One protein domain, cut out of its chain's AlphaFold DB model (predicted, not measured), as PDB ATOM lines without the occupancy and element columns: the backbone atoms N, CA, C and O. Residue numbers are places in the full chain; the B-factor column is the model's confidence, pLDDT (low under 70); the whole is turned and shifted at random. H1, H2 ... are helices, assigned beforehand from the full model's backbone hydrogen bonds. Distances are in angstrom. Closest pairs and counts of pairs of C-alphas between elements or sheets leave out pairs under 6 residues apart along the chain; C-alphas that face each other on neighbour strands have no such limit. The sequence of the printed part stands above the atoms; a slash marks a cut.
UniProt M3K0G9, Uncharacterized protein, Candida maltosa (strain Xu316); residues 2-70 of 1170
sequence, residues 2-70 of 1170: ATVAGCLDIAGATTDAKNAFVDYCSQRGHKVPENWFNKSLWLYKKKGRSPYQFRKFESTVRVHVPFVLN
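This is residues 2 to 70 of the 1170 residues of an uncharacterized protein of Candida maltosa (strain Xu316) (UniProt M3K0G9). H1 meets the middle of H3 with its first residue, about perpendicular to it, and H2 lies beside H1 with few contacts. Residues 48 to 70 make a wide loop from the end of H3, and residues 55 to 62 stick out. The printed part has 69 residues and three named helices, H1, H2, H3 in chain order, with no named strand: all helix, though under half of the residues are in them. It is only just loose, close to compact, with a radius of gyration of the C-alphas of 13.5 A and spans of 37 by 26 by 17 A.

H3, residues 36 to 47, touches H1, residues 2 to 10, at 85 degrees; their closest C-alphas, those of Ala 2 and Ser 40, are 4.2 A apart. H2, residues 15 to 26, is close to H1 but not clearly touching: the closest C-alphas, of Leu 8 and Lys 18, are 7.7 A apart, at a shallow tilt of 22 degrees, opposite ways. Every O i to N i+4 pair is within hydrogen-bond range in H1 and H3, and 7 of 8 in H2.

H3 is 15.9 A long, H2 16.4 A and H1 12.5 A. C-alpha 2 is at (180.500, 244.420, 116.649) and C-alpha 47 at (173.565, 249.440, 120.144).

The C-alphas farthest apart, of Asp 16 and Lys 56, are 38.3 A apart. The printed part has no cut. Residues 55 to 62 have pLDDT under 70.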
ATOM      1  N   ALA A   2     181.966 244.314 116.822       90.25
ATOM      2  CA  ALA A   2     180.500 244.420 116.649       90.25
ATOM      3  C   ALA A   2     180.032 244.748 115.212       90.25
ATOM      4  O   ALA A   2     179.295 243.965 114.624       90.25
ATOM      5  N   THR A   3     180.533 245.831 114.604       89.62
ATOM      6  CA  THR A   3     180.247 246.182 113.195       89.62
ATOM      7  C   THR A   3     180.566 245.050 112.209       89.62
ATOM      8  O   THR A   3     179.788 244.794 111.298       89.62
ATOM      9  N   VAL A   4     181.684 244.342 112.411       89.25
ATOM     10  CA  VAL A   4     182.121 243.233 111.544       89.25
ATOM     11  C   VAL A   4     181.195 242.028 111.700       89.25
ATOM     12  O   VAL A   4     180.758 241.480 110.698       89.25
ATOM     13  N   ALA A   5     180.822 241.665 112.933       91.25
ATOM     14  CA  ALA A   5     179.852 240.598 113.185       91.25
ATOM     15  C   ALA A   5     178.486 240.906 112.545       91.25
ATOM     16  O   ALA A   5     177.887 240.021 111.947       91.25
ATOM     17  N   GLY A   6     178.036 242.165 112.593       90.94
ATOM     18  CA  GLY A   6     176.832 242.614 111.888       90.94
ATOM     19  C   GLY A   6     176.928 242.490 110.364       90.94
ATOM     20  O   GLY A   6     175.997 242.002 109.733       90.94
ATOM     21  N   CYS A   7     178.064 242.868 109.767       88.88
ATOM     22  CA  CYS A   7     178.286 242.696 108.327       88.88
ATOM     23  C   CYS A   7     178.320 241.216 107.923       88.88
ATOM     24  O   CYS A   7     177.722 240.856 106.917       88.88
ATOM     25  N   LEU A   8     178.969 240.363 108.721       89.38
ATOM     26  CA  LEU A   8     179.035 238.915 108.507       89.38
ATOM     27  C   LEU A   8     177.658 238.237 108.655       89.38
ATOM     28  O   LEU A   8     177.344 237.343 107.878       89.38
ATOM     29  N   ASP A   9     176.819 238.676 109.599       90.44
ATOM     30  CA  ASP A   9     175.424 238.217 109.751       90.44
ATOM     31  C   ASP A   9     174.576 238.597 108.522       90.44
ATOM     32  O   ASP A   9     173.890 237.753 107.954       90.44
ATOM     33  N   ILE A  10     174.694 239.843 108.045       88.00
ATOM     34  CA  ILE A  10     174.002 240.334 106.835       88.00
ATOM     35  C   ILE A  10     174.496 239.625 105.560       88.00
ATOM     36  O   ILE A  10     173.704 239.402 104.647       88.00
ATOM     37  N   ALA A  11     175.779 239.265 105.500       81.75
ATOM     38  CA  ALA A  11     176.412 238.559 104.385       81.75
ATOM     39  C   ALA A  11     176.175 237.032 104.384       81.75
ATOM     40  O   ALA A  11     176.654 236.344 103.482       81.75
ATOM     41  N   GLY A  12     175.490 236.480 105.396       83.62
ATOM     42  CA  GLY A  12     175.282 235.031 105.529       83.62
ATOM     43  C   GLY A  12     176.580 234.242 105.755       83.62
ATOM     44  O   GLY A  12     176.725 233.131 105.254       83.62
ATOM     45  N   ALA A  13     177.551 234.826 106.461       77.25
ATOM     46  CA  ALA A  13     178.914 234.310 106.546       77.25
ATOM     47  C   ALA A  13     179.022 232.902 107.167       77.25
ATOM     48  O   ALA A  13     178.524 232.638 108.272       77.25
ATOM     49  N   THR A  14     179.773 232.033 106.483       84.00
ATOM     50  CA  THR A  14     180.128 230.678 106.929       84.00
ATOM     51  C   THR A  14     181.019 230.691 108.176       84.00
ATOM     52  O   THR A  14     181.528 231.732 108.603       84.00
ATOM     53  N   THR A  15     181.225 229.518 108.777       84.44
ATOM     54  CA  THR A  15     182.189 229.335 109.875       84.44
ATOM     55  C   THR A  15     183.601 229.744 109.451       84.44
ATOM     56  O   THR A  15     184.265 230.467 110.187       84.44
ATOM     57  N   ASP A  16     184.017 229.412 108.226       85.00
ATOM     58  CA  ASP A  16     185.347 229.753 107.701       85.00
ATOM     59  C   ASP A  16     185.557 231.267 107.593       85.00
ATOM     60  O   ASP A  16     186.600 231.781 107.984       85.00
ATOM     61  N   ALA A  17     184.539 232.015 107.154       83.00
ATOM     62  CA  ALA A  17     184.597 233.476 107.103       83.00
ATOM     63  C   ALA A  17     184.686 234.121 108.505       83.00
ATOM     64  O   ALA A  17     185.267 235.198 108.660       83.00
ATOM     65  N   LYS A  18     184.143 233.465 109.541       88.62
ATOM     66  CA  LYS A  18     184.286 233.890 110.946       88.62
ATOM     67  C   LYS A  18     185.679 233.549 111.483       88.62
ATOM     68  O   LYS A  18     186.275 234.389 112.156       88.62
ATOM     69  N   ASN A  19     186.214 232.378 111.138       89.12
ATOM     70  CA  ASN A  19     187.561 231.943 111.510       89.12
ATOM     71  C   ASN A  19     188.637 232.811 110.842       89.12
ATOM     72  O   ASN A  19     189.522 233.305 111.529       89.12
ATOM     73  N   ALA A  20     188.486 233.154 109.562       86.56
ATOM     74  CA  ALA A  20     189.397 234.056 108.855       86.56
ATOM     75  C   ALA A  20     189.527 235.441 109.529       86.56
ATOM     76  O   ALA A  20     190.592 236.056 109.488       86.56
ATOM     77  N   PHE A  21     188.470 235.936 110.192       88.88
ATOM     78  CA  PHE A  21     188.551 237.153 111.007       88.88
ATOM     79  C   PHE A  21     189.333 236.940 112.316       88.88
ATOM     80  O   PHE A  21     190.093 237.820 112.721       88.88
ATOM     81  N   VAL A  22     189.177 235.778 112.962       91.25
ATOM     82  CA  VAL A  22     189.971 235.377 114.139       91.25
ATOM     83  C   VAL A  22     191.451 235.281 113.767       91.25
ATOM     84  O   VAL A  22     192.280 235.904 114.431       91.25
ATOM     85  N   ASP A  23     191.776 234.602 112.666       90.88
ATOM     86  CA  ASP A  23     193.141 234.439 112.158       90.88
ATOM     87  C   ASP A  23     193.776 235.785 111.799       90.88
ATOM     88  O   ASP A  23     194.906 236.067 112.194       90.88
ATOM     89  N   TYR A  24     193.036 236.667 111.122       90.44
ATOM     90  CA  TYR A  24     193.482 238.023 110.794       90.44
ATOM     91  C   TYR A  24     193.806 238.868 112.038       90.44
ATOM     92  O   TYR A  24     194.767 239.643 112.035       90.44
ATOM     93  N   CYS A  25     193.025 238.728 113.113       90.00
ATOM     94  CA  CYS A  25     193.332 239.359 114.397       90.00
ATOM     95  C   CYS A  25     194.548 238.709 115.078       90.00
ATOM     96  O   CYS A  25     195.426 239.430 115.558       90.00
ATOM     97  N   SER A  26     194.638 237.377 115.058       90.94
ATOM     98  CA  SER A  26     195.738 236.598 115.639       90.94
ATOM     99  C   SER A  26     197.090 236.938 114.995       90.94
ATOM    100  O   SER A  26     198.047 237.263 115.697       90.94
ATOM    101  N   GLN A  27     197.142 237.026 113.660       90.75
ATOM    102  CA  GLN A  27     198.312 237.462 112.879       90.75
ATOM    103  C   GLN A  27     198.793 238.887 113.213       90.75
ATOM    104  O   GLN A  27     199.901 239.266 112.843       90.75
ATOM    105  N   ARG A  28     197.972 239.688 113.903       90.75
ATOM    106  CA  ARG A  28     198.303 241.042 114.380       90.75
ATOM    107  C   ARG A  28     198.485 241.118 115.899       90.75
ATOM    108  O   ARG A  28     198.483 242.210 116.457       90.75
ATOM    109  N   GLY A  29     198.627 239.976 116.574       90.81
ATOM    110  CA  GLY A  29     198.831 239.893 118.023       90.81
ATOM    111  C   GLY A  29     197.572 240.129 118.864       90.81
ATOM    112  O   GLY A  29     197.669 240.273 120.082       90.81
ATOM    113  N   HIS A  30     196.379 240.163 118.260       90.19
ATOM    114  CA  HIS A  30     195.123 240.379 118.977       90.19
ATOM    115  C   HIS A  30     194.388 239.059 119.230       90.19
ATOM    116  O   HIS A  30     193.873 238.434 118.303       90.19
ATOM    117  N   LYS A  31     194.269 238.664 120.504       88.12
ATOM    118  CA  LYS A  31     193.442 237.516 120.907       88.12
ATOM    119  C   LYS A  31     191.952 237.852 120.783       88.12
ATOM    120  O   LYS A  31     191.487 238.867 121.298       88.12
ATOM    121  N   VAL A  32     191.206 236.971 120.124       89.25
ATOM    122  CA  VAL A  32     189.752 237.067 119.939       89.25
ATOM    123  C   VAL A  32     189.066 236.042 120.854       89.25
ATOM    124  O   VAL A  32     189.451 234.878 120.811       89.25
ATOM    125  N   PRO A  33     188.074 236.424 121.684       88.19
ATOM    126  CA  PRO A  33     187.346 235.468 122.527       88.19
ATOM    127  C   PRO A  33     186.589 234.421 121.700       88.19
ATOM    128  O   PRO A  33     186.020 234.766 120.672       88.19
ATOM    129  N   GLU A  34     186.477 233.179 122.169       82.44
ATOM    130  CA  GLU A  34     185.817 232.095 121.411       82.44
ATOM    131  C   GLU A  34     184.374 232.450 121.007       82.44
ATOM    132  O   GLU A  34     184.015 232.416 119.832       82.44
ATOM    133  N   ASN A  35     183.563 232.935 121.954       87.81
ATOM    134  CA  ASN A  35     182.190 233.383 121.690       87.81
ATOM    135  C   ASN A  35     182.102 234.858 121.219       87.81
ATOM    136  O   ASN A  35     181.126 235.564 121.502       87.81
ATOM    137  N   TRP A  36     183.134 235.378 120.533       91.62
ATOM    138  CA  TRP A  36     183.158 236.778 120.088       91.62
ATOM    139  C   TRP A  36     181.995 237.113 119.158       91.62
ATOM    140  O   TRP A  36     181.469 238.223 119.253       91.62
ATOM    141  N   PHE A  37     181.611 236.192 118.263       92.38
ATOM    142  CA  PHE A  37     180.663 236.466 117.186       92.38
ATOM    143  C   PHE A  37     179.280 236.791 117.746       92.38
ATOM    144  O   PHE A  37     178.778 237.888 117.513       92.38
ATOM    145  N   ASN A  38     178.711 235.908 118.573       92.00
ATOM    146  CA  ASN A  38     177.377 236.104 119.149       92.00
ATOM    147  C   ASN A  38     177.331 237.334 120.069       92.00
ATOM    148  O   ASN A  38     176.422 238.159 119.959       92.00
ATOM    149  N   LYS A  39     178.355 237.527 120.916       91.06
ATOM    150  CA  LYS A  39     178.468 238.702 121.800       91.06
ATOM    151  C   LYS A  39     178.585 240.011 121.005       91.06
ATOM    152  O   LYS A  39     177.948 241.009 121.342       91.06
ATOM    153  N   SER A  40     179.364 240.004 119.922       93.06
ATOM    154  CA  SER A  40     179.535 241.143 119.009       93.06
ATOM    155  C   SER A  40     178.269 241.439 118.206       93.06
ATOM    156  O   SER A  40     177.925 242.606 118.024       93.06
ATOM    157  N   LEU A  41     177.562 240.402 117.760       92.56
ATOM    158  CA  LEU A  41     176.326 240.511 116.994       92.56
ATOM    159  C   LEU A  41     175.165 241.022 117.853       92.56
ATOM    160  O   LEU A  41     174.410 241.884 117.408       92.56
ATOM    161  N   TRP A  42     175.059 240.572 119.105       93.00
ATOM    162  CA  TRP A  42     174.112 241.126 120.075       93.00
ATOM    163  C   TRP A  42     174.384 242.613 120.340       93.00
ATOM    164  O   TRP A  42     173.466 243.431 120.286       93.00
ATOM    165  N   LEU A  43     175.655 242.996 120.540       91.62
ATOM    166  CA  LEU A  43     176.048 244.402 120.689       91.62
ATOM    167  C   LEU A  43     175.695 245.235 119.448       91.62
ATOM    168  O   LEU A  43     175.223 246.361 119.591       91.62
ATOM    169  N   TYR A  44     175.888 244.686 118.247       92.19
ATOM    170  CA  TYR A  44     175.502 245.323 116.990       92.19
ATOM    171  C   TYR A  44     173.984 245.519 116.888       92.19
ATOM    172  O   TYR A  44     173.533 246.642 116.675       92.19
ATOM    173  N   LYS A  45     173.192 244.464 117.124       90.56
ATOM    174  CA  LYS A  45     171.721 244.506 117.061       90.56
ATOM    175  C   LYS A  45     171.108 245.429 118.127       90.56
ATOM    176  O   LYS A  45     170.100 246.065 117.848       90.56
ATOM    177  N   LYS A  46     171.721 245.551 119.316       90.81
ATOM    178  CA  LYS A  46     171.199 246.368 120.434       90.81
ATOM    179  C   LYS A  46     171.701 247.819 120.478       90.81
ATOM    180  O   LYS A  46     170.985 248.680 120.977       90.81
ATOM    181  N   LYS A  47     172.934 248.101 120.036       89.25
ATOM    182  CA  LYS A  47     173.565 249.440 120.144       89.25
ATOM    183  C   LYS A  47     173.970 250.061 118.802       89.25
ATOM    184  O   LYS A  47     174.552 251.144 118.803       89.25
ATOM    185  N   GLY A  48     173.702 249.392 117.682       87.06
ATOM    186  CA  GLY A  48     174.038 249.885 116.351       87.06
ATOM    187  C   GLY A  48     173.334 251.199 116.003       87.06
ATOM    188  O   GLY A  48     172.149 251.355 116.289       87.06
ATOM    189  N   ARG A  49     174.054 252.133 115.370       86.25
ATOM    190  CA  ARG A  49     173.481 253.370 114.808       86.25
ATOM    191  C   ARG A  49     173.881 253.572 113.348       86.25
ATOM    192  O   ARG A  49     175.002 253.240 112.964       86.25
ATOM    193  N   SER A  50     172.970 254.119 112.550       81.06
ATOM    194  CA  SER A  50     173.205 254.529 111.158       81.06
ATOM    195  C   SER A  50     173.682 255.992 111.086       81.06
ATOM    196  O   SER A  50     173.440 256.751 112.028       81.06
ATOM    197  N   PRO A  51     174.340 256.435 109.992       70.19
ATOM    198  CA  PRO A  51     174.842 257.811 109.875       70.19
ATOM    199  C   PRO A  51     173.766 258.894 110.080       70.19
ATOM    200  O   PRO A  51     174.037 259.914 110.705       70.19
ATOM    201  N   TYR A  52     172.525 258.644 109.652       70.75
ATOM    202  CA  TYR A  52     171.395 259.573 109.806       70.75
ATOM    203  C   TYR A  52     170.920 259.763 111.260       70.75
ATOM    204  O   TYR A  52     170.171 260.690 111.547       70.75
ATOM    205  N   GLN A  53     171.343 258.901 112.191       74.12
ATOM    206  CA  GLN A  53     170.977 258.980 113.613       74.12
ATOM    207  C   GLN A  53     171.948 259.848 114.440       74.12
ATOM    208  O   GLN A  53     171.829 259.914 115.667       74.12
ATOM    209  N   PHE A  54     172.901 260.526 113.792       72.44
ATOM    210  CA  PHE A  54     173.810 261.487 114.417       72.44
ATOM    211  C   PHE A  54     173.422 262.917 113.999       72.44
ATOM    212  O   PHE A  54     173.525 263.273 112.831       72.44
ATOM    213  N   ARG A  55     172.984 263.750 114.961       56.81
ATOM    214  CA  ARG A  55     172.448 265.113 114.710       56.81
ATOM    215  C   ARG A  55     173.426 266.087 114.028       56.81
ATOM    216  O   ARG A  55     172.974 267.057 113.433       56.81
ATOM    217  N   LYS A  56     174.733 265.835 114.123       57.62
ATOM    218  CA  LYS A  56     175.805 266.453 113.327       57.62
ATOM    219  C   LYS A  56     176.874 265.385 113.104       57.62
ATOM    220  O   LYS A  56     177.431 264.888 114.081       57.62
ATOM    221  N   PHE A  57     177.135 265.004 111.855       55.91
ATOM    222  CA  PHE A  57     178.215 264.073 111.518       55.91
ATOM    223  C   PHE A  57     179.401 264.853 110.945       55.91
ATOM    224  O   PHE A  57     179.514 265.045 109.737       55.91
ATOM    225  N   GLU A  58     180.274 265.328 111.829       61.34
ATOM    226  CA  GLU A  58     181.584 265.859 111.448       61.34
ATOM    227  C   GLU A  58     182.578 264.695 111.336       61.34
ATOM    228  O   GLU A  58     182.671 263.852 112.231       61.34
ATOM    229  N   SER A  59     183.333 264.635 110.234       57.06
ATOM    230  CA  SER A  59     184.247 263.523 109.908       57.06
ATOM    231  C   SER A  59     185.434 263.366 110.874       57.06
ATOM    232  O   SER A  59     186.171 262.384 110.794       57.06
ATOM    233  N   THR A  60     185.609 264.315 111.791       60.12
ATOM    234  CA  THR A  60     186.644 264.376 112.829       60.12
ATOM    235  C   THR A  60     186.223 263.733 114.159       60.12
ATOM    236  O   THR A  60     187.083 263.448 114.996       60.12
ATOM    237  N   VAL A  61     184.928 263.471 114.381       66.75
ATOM    238  CA  VAL A  61     184.408 262.971 115.667       66.75
ATOM    239  C   VAL A  61     184.504 261.444 115.749       66.75
ATOM    240  O   VAL A  61     183.940 260.719 114.928       66.75
ATOM    241  N   ARG A  62     185.179 260.916 116.782       65.81
ATOM    242  CA  ARG A  62     185.256 259.460 117.014       65.81
ATOM    243  C   ARG A  62     183.902 258.896 117.446       65.81
ATOM    244  O   ARG A  62     183.357 259.259 118.484       65.81
ATOM    245  N   VAL A  63     183.396 257.934 116.679       71.00
ATOM    246  CA  VAL A  63     182.149 257.220 116.977       71.00
ATOM    247  C   VAL A  63     182.446 255.966 117.805       71.00
ATOM    248  O   VAL A  63     183.107 255.043 117.336       71.00
ATOM    249  N   HIS A  64     181.921 255.910 119.031       80.94
ATOM    250  CA  HIS A  64     182.131 254.802 119.980       80.94
ATOM    251  C   HIS A  64     181.010 253.738 119.986       80.94
ATOM    252  O   HIS A  64     180.972 252.874 120.862       80.94
ATOM    253  N   VAL A  65     180.090 253.777 119.015       84.94
ATOM    254  CA  VAL A  65     178.995 252.799 118.860       84.94
ATOM    255  C   VAL A  65     179.196 251.917 117.619       84.94
ATOM    256  O   VAL A  65     179.842 252.356 116.666       84.94
ATOM    257  N   PRO A  66     178.651 250.683 117.583       86.81
ATOM    258  CA  PRO A  66     178.634 249.875 116.366       86.81
ATOM    259  C   PRO A  66     177.935 250.624 115.225       86.81
ATOM    260  O   PRO A  66     176.901 251.259 115.432       86.81
ATOM    261  N   PHE A  67     178.491 250.546 114.020       86.19
ATOM    262  CA  PHE A  67     178.023 251.336 112.882       86.19
ATOM    263  C   PHE A  67     177.184 250.474 111.937       86.19
ATOM    264  O   PHE A  67     177.650 249.442 111.455       86.19
ATOM    265  N   VAL A  68     175.940 250.872 111.683       86.62
ATOM    266  CA  VAL A  68     175.017 250.135 110.812       86.62
ATOM    267  C   VAL A  68     175.188 250.629 109.378       86.62
ATOM    268  O   VAL A  68     174.723 251.708 109.017       86.62
ATOM    269  N   LEU A  69     175.875 249.819 108.571       83.19
ATOM    270  CA  LEU A  69     176.017 250.012 107.130       83.19
ATOM    271  C   LEU A  69     174.750 249.568 106.381       83.19
ATOM    272  O   LEU A  69     173.978 248.738 106.866       83.19
ATOM    273  N   ASN A  70     174.547 250.107 105.180       86.06
ATOM    274  CA  ASN A  70     173.413 249.759 104.330       86.06
ATOM    275  C   ASN A  70     173.501 248.287 103.874       86.06
ATOM    276  O   ASN A  70     174.478 247.878 103.245       86.06
TER     277      ASN A  70